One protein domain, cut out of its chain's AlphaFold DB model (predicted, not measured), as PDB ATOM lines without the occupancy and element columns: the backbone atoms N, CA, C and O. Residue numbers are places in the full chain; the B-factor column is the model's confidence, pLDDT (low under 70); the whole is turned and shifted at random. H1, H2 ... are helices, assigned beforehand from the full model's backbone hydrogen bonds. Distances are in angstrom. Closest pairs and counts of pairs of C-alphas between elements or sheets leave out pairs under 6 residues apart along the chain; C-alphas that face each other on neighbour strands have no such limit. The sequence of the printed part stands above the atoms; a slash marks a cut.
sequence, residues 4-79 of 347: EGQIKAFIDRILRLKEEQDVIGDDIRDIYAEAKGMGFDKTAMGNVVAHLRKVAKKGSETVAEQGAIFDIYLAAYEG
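Overview. This is residues 4 to 79 of the 347 residues of an uncharacterized protein of Sinorhizobium sp. GL28 (UniProt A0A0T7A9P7). This is an open zigzag of three helices joined end to end: the long H1 meets the shorter H2 in a V-like corner, and at the far end of H2 the chain turns again into H3, which heads away from H1. There is no packed core; residues 4 to 30 of H1 and residues 65 to 79, of which 65 to 78 belong to H3, stick out free as two arms. The printed part has 76 residues, with three named helices in the order H1, H2, H3 and no named strand, and its class is all helix. It is extended, with a radius of gyration of the C-alphas of 19.8 A, and spans 64 by 35 by 19 A.

Along the chain. Find C-alpha 4 at (-12.351, 36.480, 54.835); from there H1, residues 4 to 37, runs 49.2 A to C-alpha 37 at (-43.090, 56.512, 22.050). Next look at H2, residues 42 to 58, 24.2 A long. H3, residues 60 to 78, runs 26.5 A and ends with C-alpha 78 at (-25.944, 40.593, -5.496).

Arrangement. Look first at Tyr 32 and Lys 42, whose C-alphas, 6.2 A apart, are the closest of H1 and H2. These helices only just touch, with 3 pairs of C-alphas within 8 A, and only at the corner; H1 touches with residues 32 to 36 alone and H2 with residue 42 alone. They run opposite ways at a steep tilt of 50 degrees. H2 and H3 are close but not clearly touching, their closest C-alphas being those of Val 55 and Val 63 at 6.1 A. They run opposite ways at a steep tilt of 55 degrees. H1 and H3 are apart. In H1, H2 and H3 every O i to N i+4 pair is within hydrogen-bond range.

Size, cuts and confidence. The C-alphas of Gly 5 and Gly 79, 65.4 A apart, are the two farthest apart. The outline is flat, but only just. Both links, H1 to H2 and H2 to H3, are tight, and the printed part has no cut. Mean pLDDT of the printed part is 94.6, and no printed residue is under 70.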
ATOM      1  N   GLU A   4     -10.899  36.264  54.744       94.12
ATOM      2  CA  GLU A   4     -12.351  36.480  54.835       94.12
ATOM      3  C   GLU A   4     -12.746  37.951  54.648       94.12
ATOM      4  O   GLU A   4     -13.748  38.256  54.005       94.12
ATOM      5  N   GLY A   5     -11.946  38.877  55.192       95.88
ATOM      6  CA  GLY A   5     -12.176  40.314  55.047       95.88
ATOM      7  C   GLY A   5     -11.923  40.804  53.622       95.88
ATOM      8  O   GLY A   5     -12.631  41.684  53.144       95.88
ATOM      9  N   GLN A   6     -10.956  40.202  52.921       95.44
ATOM     10  CA  GLN A   6     -10.706  40.486  51.506       95.44
ATOM     11  C   GLN A   6     -11.844  39.962  50.622       95.44
ATOM     12  O   GLN A   6     -12.323  40.695  49.764       95.44
ATOM     13  N   ILE A   7     -12.322  38.736  50.867       96.88
ATOM     14  CA  ILE A   7     -13.450  38.142  50.132       96.88
ATOM     15  C   ILE A   7     -14.711  39.004  50.286       96.88
ATOM     16  O   ILE A   7     -15.316  39.364  49.279       96.88
ATOM     17  N   LYS A   8     -15.060  39.410  51.517       96.50
ATOM     18  CA  LYS A   8     -16.189  40.325  51.770       96.50
ATOM     19  C   LYS A   8     -16.018  41.655  51.027       96.50
ATOM     20  O   LYS A   8     -16.883  42.017  50.241       96.50
ATOM     21  N   ALA A   9     -14.856  42.302  51.142       96.69
ATOM     22  CA  ALA A   9     -14.586  43.569  50.457       96.69
ATOM     23  C   ALA A   9     -14.662  43.487  48.915       96.69
ATOM     24  O   ALA A   9     -15.036  44.469  48.268       96.69
ATOM     25  N   PHE A  10     -14.316  42.343  48.309       97.44
ATOM     26  CA  PHE A  10     -14.527  42.120  46.875       97.44
ATOM     27  C   PHE A  10     -16.011  41.935  46.534       97.44
ATOM     28  O   PHE A  10     -16.477  42.549  45.576       97.44
ATOM     29  N   ILE A  11     -16.748  41.138  47.315       97.75
ATOM     30  CA  ILE A  11     -18.188  40.908  47.118       97.75
ATOM     31  C   ILE A  11     -18.964  42.224  47.242       97.75
ATOM     32  O   ILE A  11     -19.689  42.576  46.317       97.75
ATOM     33  N   ASP A  12     -18.746  42.993  48.310       97.69
ATOM     34  CA  ASP A  12     -19.450  44.257  48.562       97.69
ATOM     35  C   ASP A  12     -19.208  45.273  47.430       97.69
ATOM     36  O   ASP A  12     -20.131  45.942  46.962       97.69
ATOM     37  N   ARG A  13     -17.970  45.346  46.914       98.12
ATOM     38  CA  ARG A  13     -17.637  46.193  45.757       98.12
ATOM     39  C   ARG A  13     -18.322  45.719  44.473       98.12
ATOM     40  O   ARG A  13     -18.745  46.557  43.682       98.12
ATOM     41  N   ILE A  14     -18.416  44.407  44.246       97.62
ATOM     42  CA  ILE A  14     -19.098  43.843  43.071       97.62
ATOM     43  C   ILE A  14     -20.608  44.083  43.154       97.62
ATOM     44  O   ILE A  14     -21.194  44.466  42.148       97.62
ATOM     45  N   LEU A  15     -21.223  43.911  44.329       97.50
ATOM     46  CA  LEU A  15     -22.649  44.173  44.544       97.50
ATOM     47  C   LEU A  15     -22.995  45.640  44.271       97.50
ATOM     48  O   LEU A  15     -23.921  45.907  43.514       97.50
ATOM     49  N   ARG A  16     -22.191  46.586  44.776       98.00
ATOM     50  CA  ARG A  16     -22.385  48.017  44.495       98.00
ATOM     51  C   ARG A  16     -22.265  48.342  42.999       98.00
ATOM     52  O   ARG A  16     -23.103  49.041  42.448       98.00
ATOM     53  N   LEU A  17     -21.259  47.788  42.315       98.38
ATOM     54  CA  LEU A  17     -21.100  47.947  40.859       98.38
ATOM     55  C   LEU A  17     -22.211  47.255  40.050       98.38
ATOM     56  O   LEU A  17     -22.421  47.599  38.888       98.38
ATOM     57  N   LYS A  18     -22.897  46.266  40.635       97.69
ATOM     58  CA  LYS A  18     -24.057  45.603  40.036       97.69
ATOM     59  C   LYS A  18     -25.316  46.446  40.163       97.69
ATOM     60  O   LYS A  18     -25.959  46.672  39.151       97.69
ATOM     61  N   GLU A  19     -25.576  47.000  41.342       97.62
ATOM     62  CA  GLU A  19     -26.639  47.986  41.564       97.62
ATOM     63  C   GLU A  19     -26.473  49.212  40.644       97.62
ATOM     64  O   GLU A  19     -27.400  49.575  39.926       97.62
ATOM     65  N   GLU A  20     -25.259  49.777  40.553       98.00
ATOM     66  CA  GLU A  20     -24.930  50.850  39.596       98.00
ATOM     67  C   GLU A  20     -25.194  50.433  38.131       98.00
ATOM     68  O   GLU A  20     -25.699  51.224  37.335       98.00
ATOM     69  N   GLN A  21     -24.869  49.189  37.758       97.31
ATOM     70  CA  GLN A  21     -25.127  48.650  36.418       97.31
ATOM     71  C   GLN A  21     -26.621  48.462  36.130       97.31
ATOM     72  O   GLN A  21     -27.031  48.694  34.993       97.31
ATOM     73  N   ASP A  22     -27.406  48.033  37.113       96.69
ATOM     74  CA  ASP A  22     -28.836  47.790  36.951       96.69
ATOM     75  C   ASP A  22     -29.591  49.123  36.806       96.69
ATOM     76  O   ASP A  22     -30.367  49.263  35.865       96.69
ATOM     77  N   VAL A  23     -29.252  50.152  37.600       97.94
ATOM     78  CA  VAL A  23     -29.782  51.525  37.432       97.94
ATOM     79  C   VAL A  23     -29.477  52.082  36.034       97.94
ATOM     80  O   VAL A  23     -30.382  52.519  35.331       97.94
ATOM     81  N   ILE A  24     -28.225  51.981  35.567       97.75
ATOM     82  CA  ILE A  24     -27.852  52.401  34.200       97.75
ATOM     83  C   ILE A  24     -28.574  51.548  33.136       97.75
ATOM     84  O   ILE A  24     -28.871  52.016  32.035       97.75
ATOM     85  N   GLY A  25     -28.843  50.276  33.438       97.31
ATOM     86  CA  GLY A  25     -29.635  49.387  32.596       97.31
ATOM     87  C   GLY A  25     -31.081  49.859  32.447       97.31
ATOM     88  O   GLY A  25     -31.641  49.740  31.355       97.31
ATOM     89  N   ASP A  26     -31.652  50.424  33.505       97.81
ATOM     90  CA  ASP A  26     -33.014  50.958  33.548       97.81
ATOM     91  C   ASP A  26     -33.101  52.285  32.791       97.81
ATOM     92  O   ASP A  26     -33.895  52.377  31.855       97.81
ATOM     93  N   ASP A  27     -32.175  53.219  33.034       97.94
ATOM     94  CA  ASP A  27     -32.053  54.469  32.264       97.94
ATOM     95  C   ASP A  27     -31.981  54.199  30.746       97.94
ATOM     96  O   ASP A  27     -32.661  54.828  29.932       97.94
ATOM     97  N   ILE A  28     -31.178  53.207  30.333       96.44
ATOM     98  CA  ILE A  28     -31.074  52.797  28.925       96.44
ATOM     99  C   ILE A  28     -32.404  52.218  28.415       96.44
ATOM    100  O   ILE A  28     -32.773  52.455  27.260       96.44
ATOM    101  N   ARG A  29     -33.125  51.435  29.229       96.06
ATOM    102  CA  ARG A  29     -34.430  50.872  28.845       96.06
ATOM    103  C   ARG A  29     -35.467  51.970  28.629       96.06
ATOM    104  O   ARG A  29     -36.190  51.874  27.630       96.06
ATOM    105  N   ASP A  30     -35.474  52.981  29.487       97.19
ATOM    106  CA  ASP A  30     -36.418  54.094  29.457       97.19
ATOM    107  C   ASP A  30     -36.152  55.029  28.273       97.19
ATOM    108  O   ASP A  30     -37.073  55.277  27.497       97.19
ATOM    109  N   ILE A  31     -34.894  55.387  27.980       96.94
ATOM    110  CA  ILE A  31     -34.532  56.140  26.758       96.94
ATOM    111  C   ILE A  31     -35.023  55.421  25.486       96.94
ATOM    112  O   ILE A  31     -35.558  56.040  24.562       96.94
ATOM    113  N   TYR A  32     -34.890  54.090  25.417       96.50
ATOM    114  CA  TYR A  32     -35.431  53.320  24.290       96.50
ATOM    115  C   TYR A  32     -36.966  53.207  24.293       96.50
ATOM    116  O   TYR A  32     -37.546  52.918  23.243       96.50
ATOM    117  N   ALA A  33     -37.631  53.361  25.440       96.62
ATOM    118  CA  ALA A  33     -39.089  53.393  25.535       96.62
ATOM    119  C   ALA A  33     -39.639  54.761  25.103       96.62
ATOM    120  O   ALA A  33     -40.576  54.802  24.306       96.62
ATOM    121  N   GLU A  34     -39.003  55.855  25.527       96.44
ATOM    122  CA  GLU A  34     -39.277  57.221  25.067       96.44
ATOM    123  C   GLU A  34     -39.113  57.338  23.550       96.44
ATOM    124  O   GLU A  34     -40.047  57.742  22.856       96.44
ATOM    125  N   ALA A  35     -37.973  56.897  23.005       97.19
ATOM    126  CA  ALA A  35     -37.727  56.915  21.564       97.19
ATOM    127  C   ALA A  35     -38.776  56.096  20.785       97.19
ATOM    128  O   ALA A  35     -39.255  56.530  19.737       97.19
ATOM    129  N   LYS A  36     -39.207  54.946  21.324       96.19
ATOM    130  CA  LYS A  36     -40.311  54.166  20.745       96.19
ATOM    131  C   LYS A  36     -41.648  54.917  20.818       96.19
ATOM    132  O   LYS A  36     -42.423  54.846  19.868       96.19
ATOM    133  N   GLY A  37     -41.915  55.644  21.904       95.81
ATOM    134  CA  GLY A  37     -43.090  56.512  22.050       95.81
ATOM    135  C   GLY A  37     -43.122  57.661  21.036       95.81
ATOM    136  O   GLY A  37     -44.194  58.021  20.559       95.81
ATOM    137  N   MET A  38     -41.952  58.169  20.638       96.50
ATOM    138  CA  MET A  38     -41.790  59.145  19.550       96.50
ATOM    139  C   MET A  38     -41.867  58.524  18.139       96.50
ATOM    140  O   MET A  38     -41.852  59.256  17.153       96.50
ATOM    141  N   GLY A  39     -41.952  57.193  18.022       95.62
ATOM    142  CA  GLY A  39     -42.067  56.476  16.747       95.62
ATOM    143  C   GLY A  39     -40.751  55.973  16.138       95.62
ATOM    144  O   GLY A  39     -40.770  55.479  15.011       95.62
ATOM    145  N   PHE A  40     -39.619  56.052  16.846       97.06
ATOM    146  CA  PHE A  40     -38.348  55.497  16.367       97.06
ATOM    147  C   PHE A  40     -38.274  53.970  16.541       97.06
ATOM    148  O   PHE A  40     -38.769  53.406  17.522       97.06
ATOM    149  N   ASP A  41     -37.593  53.285  15.616       95.56
ATOM    150  CA  ASP A  41     -37.328  51.851  15.741       95.56
ATOM    151  C   ASP A  41     -36.163  51.564  16.707       95.56
ATOM    152  O   ASP A  41     -34.989  51.829  16.426       95.56
ATOM    153  N   LYS A  42     -36.502  50.922  17.829       93.62
ATOM    154  CA  LYS A  42     -35.558  50.440  18.844       93.62
ATOM    155  C   LYS A  42     -34.493  49.492  18.274       93.62
ATOM    156  O   LYS A  42     -33.376  49.480  18.793       93.62
ATOM    157  N   THR A  43     -34.800  48.698  17.244       93.38
ATOM    158  CA  THR A  43     -33.845  47.724  16.686       93.38
ATOM    159  C   THR A  43     -32.784  48.403  15.820       93.38
ATOM    160  O   THR A  43     -31.590  48.218  16.073       93.38
ATOM    161  N   ALA A  44     -33.189  49.284  14.900       95.81
ATOM    162  CA  ALA A  44     -32.282  50.137  14.138       95.81
ATOM    163  C   ALA A  44     -31.402  51.011  15.050       95.81
ATOM    164  O   ALA A  44     -30.181  51.032  14.882       95.81
ATOM    165  N   MET A  45     -31.980  51.659  16.071       95.25
ATOM    166  CA  MET A  45     -31.200  52.437  17.048       95.25
ATOM    167  C   MET A  45     -30.175  51.573  17.799       95.25
ATOM    168  O   MET A  45     -29.023  51.981  17.950       95.25
ATOM    169  N   GLY A  46     -30.556  50.363  18.223       94.75
ATOM    170  CA  GLY A  46     -29.645  49.418  18.874       94.75
ATOM    171  C   GLY A  46     -28.449  49.041  17.992       94.75
ATOM    172  O   GLY A  46     -27.313  49.015  18.472       94.75
ATOM    173  N   ASN A  47     -28.681  48.834  16.691       95.81
ATOM    174  CA  ASN A  47     -27.623  48.573  15.713       95.81
ATOM    175  C   ASN A  47     -26.671  49.772  15.561       95.81
ATOM    176  O   ASN A  47     -25.453  49.586  15.555       95.81
ATOM    177  N   VAL A  48     -27.197  51.004  15.517       95.12
ATOM    178  CA  VAL A  48     -26.382  52.234  15.469       95.12
ATOM    179  C   VAL A  48     -25.526  52.381  16.733       95.12
ATOM    180  O   VAL A  48     -24.321  52.607  16.630       95.12
ATOM    181  N   VAL A  49     -26.094  52.179  17.926       95.25
ATOM    182  CA  VAL A  49     -25.338  52.244  19.193       95.25
ATOM    183  C   VAL A  49     -24.251  51.163  19.255       95.25
ATOM    184  O   VAL A  49     -23.129  51.437  19.690       95.25
ATOM    185  N   ALA A  50     -24.536  49.945  18.783       93.56
ATOM    186  CA  ALA A  50     -23.545  48.875  18.688       93.56
ATOM    187  C   ALA A  50     -22.414  49.218  17.699       93.56
ATOM    188  O   ALA A  50     -21.240  49.001  18.011       93.56
ATOM    189  N   HIS A  51     -22.747  49.806  16.545       91.75
ATOM    190  CA  HIS A  51     -21.772  50.275  15.561       91.75
ATOM    191  C   HIS A  51     -20.866  51.375  16.134       91.75
ATOM    192  O   HIS A  51     -19.643  51.252  16.079       91.75
ATOM    193  N   LEU A  52     -21.437  52.399  16.776       93.00
ATOM    194  CA  LEU A  52     -20.675  53.485  17.403       93.00
ATOM    195  C   LEU A  52     -19.757  52.976  18.528       93.00
ATOM    196  O   LEU A  52     -18.598  53.379  18.606       93.00
ATOM    197  N   ARG A  53     -20.212  52.018  19.351       93.44
ATOM    198  CA  ARG A  53     -19.353  51.350  20.351       93.44
ATOM    199  C   ARG A  53     -18.226  50.529  19.708       93.44
ATOM    200  O   ARG A  53     -17.125  50.481  20.256       93.44
ATOM    201  N   LYS A  54     -18.467  49.897  18.551       91.56
ATOM    202  CA  LYS A  54     -17.438  49.174  17.779       91.56
ATOM    203  C   LYS A  54     -16.381  50.141  17.231       91.56
ATOM    204  O   LYS A  54     -15.196  49.866  17.401       91.56
ATOM    205  N   VAL A  55     -16.805  51.271  16.660       93.38
ATOM    206  CA  VAL A  55     -15.934  52.369  16.194       93.38
ATOM    207  C   VAL A  55     -15.088  52.923  17.340       93.38
ATOM    208  O   VAL A  55     -13.867  52.962  17.227       93.38
ATOM    209  N   ALA A  56     -15.697  53.250  18.484       91.75
ATOM    210  CA  ALA A  56     -14.970  53.765  19.648       91.75
ATOM    211  C   ALA A  56     -13.913  52.782  20.195       91.75
ATOM    212  O   ALA A  56     -12.890  53.214  20.716       91.75
ATOM    213  N   LYS A  57     -14.134  51.463  20.066       92.62
ATOM    214  CA  LYS A  57     -13.183  50.434  20.521       92.62
ATOM    215  C   LYS A  57     -12.084  50.099  19.500       92.62
ATOM    216  O   LYS A  57     -10.999  49.704  19.913       92.62
ATOM    217  N   LYS A  58     -12.369  50.171  18.194       90.00
ATOM    218  CA  LYS A  58     -11.458  49.714  17.121       90.00
ATOM    219  C   LYS A  58     -10.833  50.840  16.282       90.00
ATOM    220  O   LYS A  58      -9.943  50.560  15.483       90.00
ATOM    221  N   GLY A  59     -11.285  52.079  16.453       89.31
ATOM    222  CA  GLY A  59     -10.974  53.198  15.563       89.31
ATOM    223  C   GLY A  59     -11.971  53.304  14.404       89.31
ATOM    224  O   GLY A  59     -12.567  52.313  13.983       89.31
ATOM    225  N   SER A  60     -12.166  54.523  13.892       89.31
ATOM    226  CA  SER A  60     -13.095  54.783  12.779       89.31
ATOM    227  C   SER A  60     -12.602  54.199  11.458       89.31
ATOM    228  O   SER A  60     -13.393  53.639  10.706       89.31
ATOM    229  N   GLU A  61     -11.300  54.302  11.200       89.38
ATOM    230  CA  GLU A  61     -10.643  53.846   9.973       89.38
ATOM    231  C   GLU A  61     -10.806  52.330   9.781       89.38
ATOM    232  O   GLU A  61     -11.434  51.901   8.818       89.38
ATOM    233  N   THR A  62     -10.413  51.521  10.770       90.12
ATOM    234  CA  THR A  62     -10.491  50.047  10.674       90.12
ATOM    235  C   THR A  62     -11.919  49.508  10.524       90.12
ATOM    236  O   THR A  62     -12.126  48.420   9.982       90.12
ATOM    237  N   VAL A  63     -12.929  50.237  11.017       91.56
ATOM    238  CA  VAL A  63     -14.343  49.873  10.840       91.56
ATOM    239  C   VAL A  63     -14.855  50.307   9.465       91.56
ATOM    240  O   VAL A  63     -15.607  49.548   8.857       91.56
ATOM    241  N   ALA A  64     -14.419  51.461   8.954       90.75
ATOM    242  CA  ALA A  64     -14.736  51.917   7.602       90.75
ATOM    243  C   ALA A  64     -14.115  51.004   6.528       90.75
ATOM    244  O   ALA A  64     -14.814  50.609   5.601       90.75
ATOM    245  N   GLU A  65     -12.857  50.581   6.695       92.69
ATOM    246  CA  GLU A  65     -12.199  49.588   5.830       92.69
ATOM    247  C   GLU A  65     -12.961  48.256   5.806       92.69
ATOM    248  O   GLU A  65     -13.250  47.714   4.740       92.69
ATOM    249  N   GLN A  66     -13.346  47.740   6.983       90.56
ATOM    250  CA  GLN A  66     -14.157  46.519   7.094       90.56
ATOM    251  C   GLN A  66     -15.527  46.667   6.416       90.56
ATOM    252  O   GLN A  66     -16.010  45.694   5.839       90.56
ATOM    253  N   GLY A  67     -16.139  47.854   6.486       91.62
ATOM    254  CA  GLY A  67     -17.374  48.185   5.773       91.62
ATOM    255  C   GLY A  67     -17.178  48.178   4.259       91.62
ATOM    256  O   GLY A  67     -17.834  47.410   3.572       91.62
ATOM    257  N   ALA A  68     -16.194  48.921   3.750       92.38
ATOM    258  CA  ALA A  68     -15.903  48.997   2.320       92.38
ATOM    259  C   ALA A  68     -15.592  47.620   1.699       92.38
ATOM    260  O   ALA A  68     -16.072  47.305   0.614       92.38
ATOM    261  N   ILE A  69     -14.833  46.768   2.400       93.81
ATOM    262  CA  ILE A  69     -14.560  45.388   1.963       93.81
ATOM    263  C   ILE A  69     -15.847  44.547   1.951       93.81
ATOM    264  O   ILE A  69     -16.063  43.771   1.019       93.81
ATOM    265  N   PHE A  70     -16.709  44.695   2.962       93.94
ATOM    266  CA  PHE A  70     -18.005  44.016   3.006       93.94
ATOM    267  C   PHE A  70     -18.920  44.464   1.858       93.94
ATOM    268  O   PHE A  70     -19.477  43.608   1.177       93.94
ATOM    269  N   ASP A  71     -19.010  45.767   1.591       91.56
ATOM    270  CA  ASP A  71     -19.847  46.338   0.531       91.56
ATOM    271  C   ASP A  71     -19.390  45.880  -0.866       91.56
ATOM    272  O   ASP A  71     -20.220  45.547  -1.710       91.56
ATOM    273  N   ILE A  72     -18.072  45.771  -1.099       92.56
ATOM    274  CA  ILE A  72     -17.509  45.194  -2.335       92.56
ATOM    275  C   ILE A  72     -17.953  43.735  -2.515       92.56
ATOM    276  O   ILE A  72     -18.377  43.349  -3.606       92.56
ATOM    277  N   TYR A  73     -17.876  42.914  -1.461       93.00
ATOM    278  CA  TYR A  73     -18.305  41.514  -1.536       93.00
ATOM    279  C   TYR A  73     -19.825  41.361  -1.647       93.00
ATOM    280  O   TYR A  73     -20.284  40.456  -2.344       93.00
ATOM    281  N   LEU A  74     -20.604  42.239  -1.009       92.25
ATOM    282  CA  LEU A  74     -22.059  42.255  -1.121       92.25
ATOM    283  C   LEU A  74     -22.488  42.605  -2.551       92.25
ATOM    284  O   LEU A  74     -23.238  41.844  -3.154       92.25
ATOM    285  N   ALA A  75     -21.926  43.667  -3.137       91.44
ATOM    286  CA  ALA A  75     -22.177  44.042  -4.530       91.44
ATOM    287  C   ALA A  75     -21.806  42.917  -5.515       91.44
ATOM    288  O   ALA A  75     -22.565  42.616  -6.438       91.44
ATOM    289  N   ALA A  76     -20.668  42.247  -5.295       92.06
ATOM    290  CA  ALA A  76     -20.254  41.101  -6.105       92.06
ATOM    291  C   ALA A  76     -21.207  39.895  -5.973       92.06
ATOM    292  O   ALA A  76     -21.408  39.171  -6.948       92.06
ATOM    293  N   TYR A  77     -21.801  39.679  -4.794       92.56
ATOM    294  CA  TYR A  77     -22.772  38.609  -4.550       92.56
ATOM    295  C   TYR A  77     -24.159  38.915  -5.135       92.56
ATOM    296  O   TYR A  77     -24.779  38.041  -5.738       92.56
ATOM    297  N   GLU A  78     -24.637  40.152  -4.991       91.31
ATOM    298  CA  GLU A  78     -25.944  40.593  -5.496       91.31
ATOM    299  C   GLU A  78     -25.986  40.697  -7.033       91.31
ATOM    300  O   GLU A  78     -27.058  40.859  -7.616       91.31
ATOM    301  N   GLY A  79     -24.835  40.585  -7.708       80.56
ATOM    302  CA  GLY A  79     -24.727  40.593  -9.172       80.56
ATOM    303  C   GLY A  79     -25.030  41.952  -9.811       80.56
ATOM    304  O   GLY A  79     -25.061  42.071 -11.038       80.56
TER     305      GLY A  79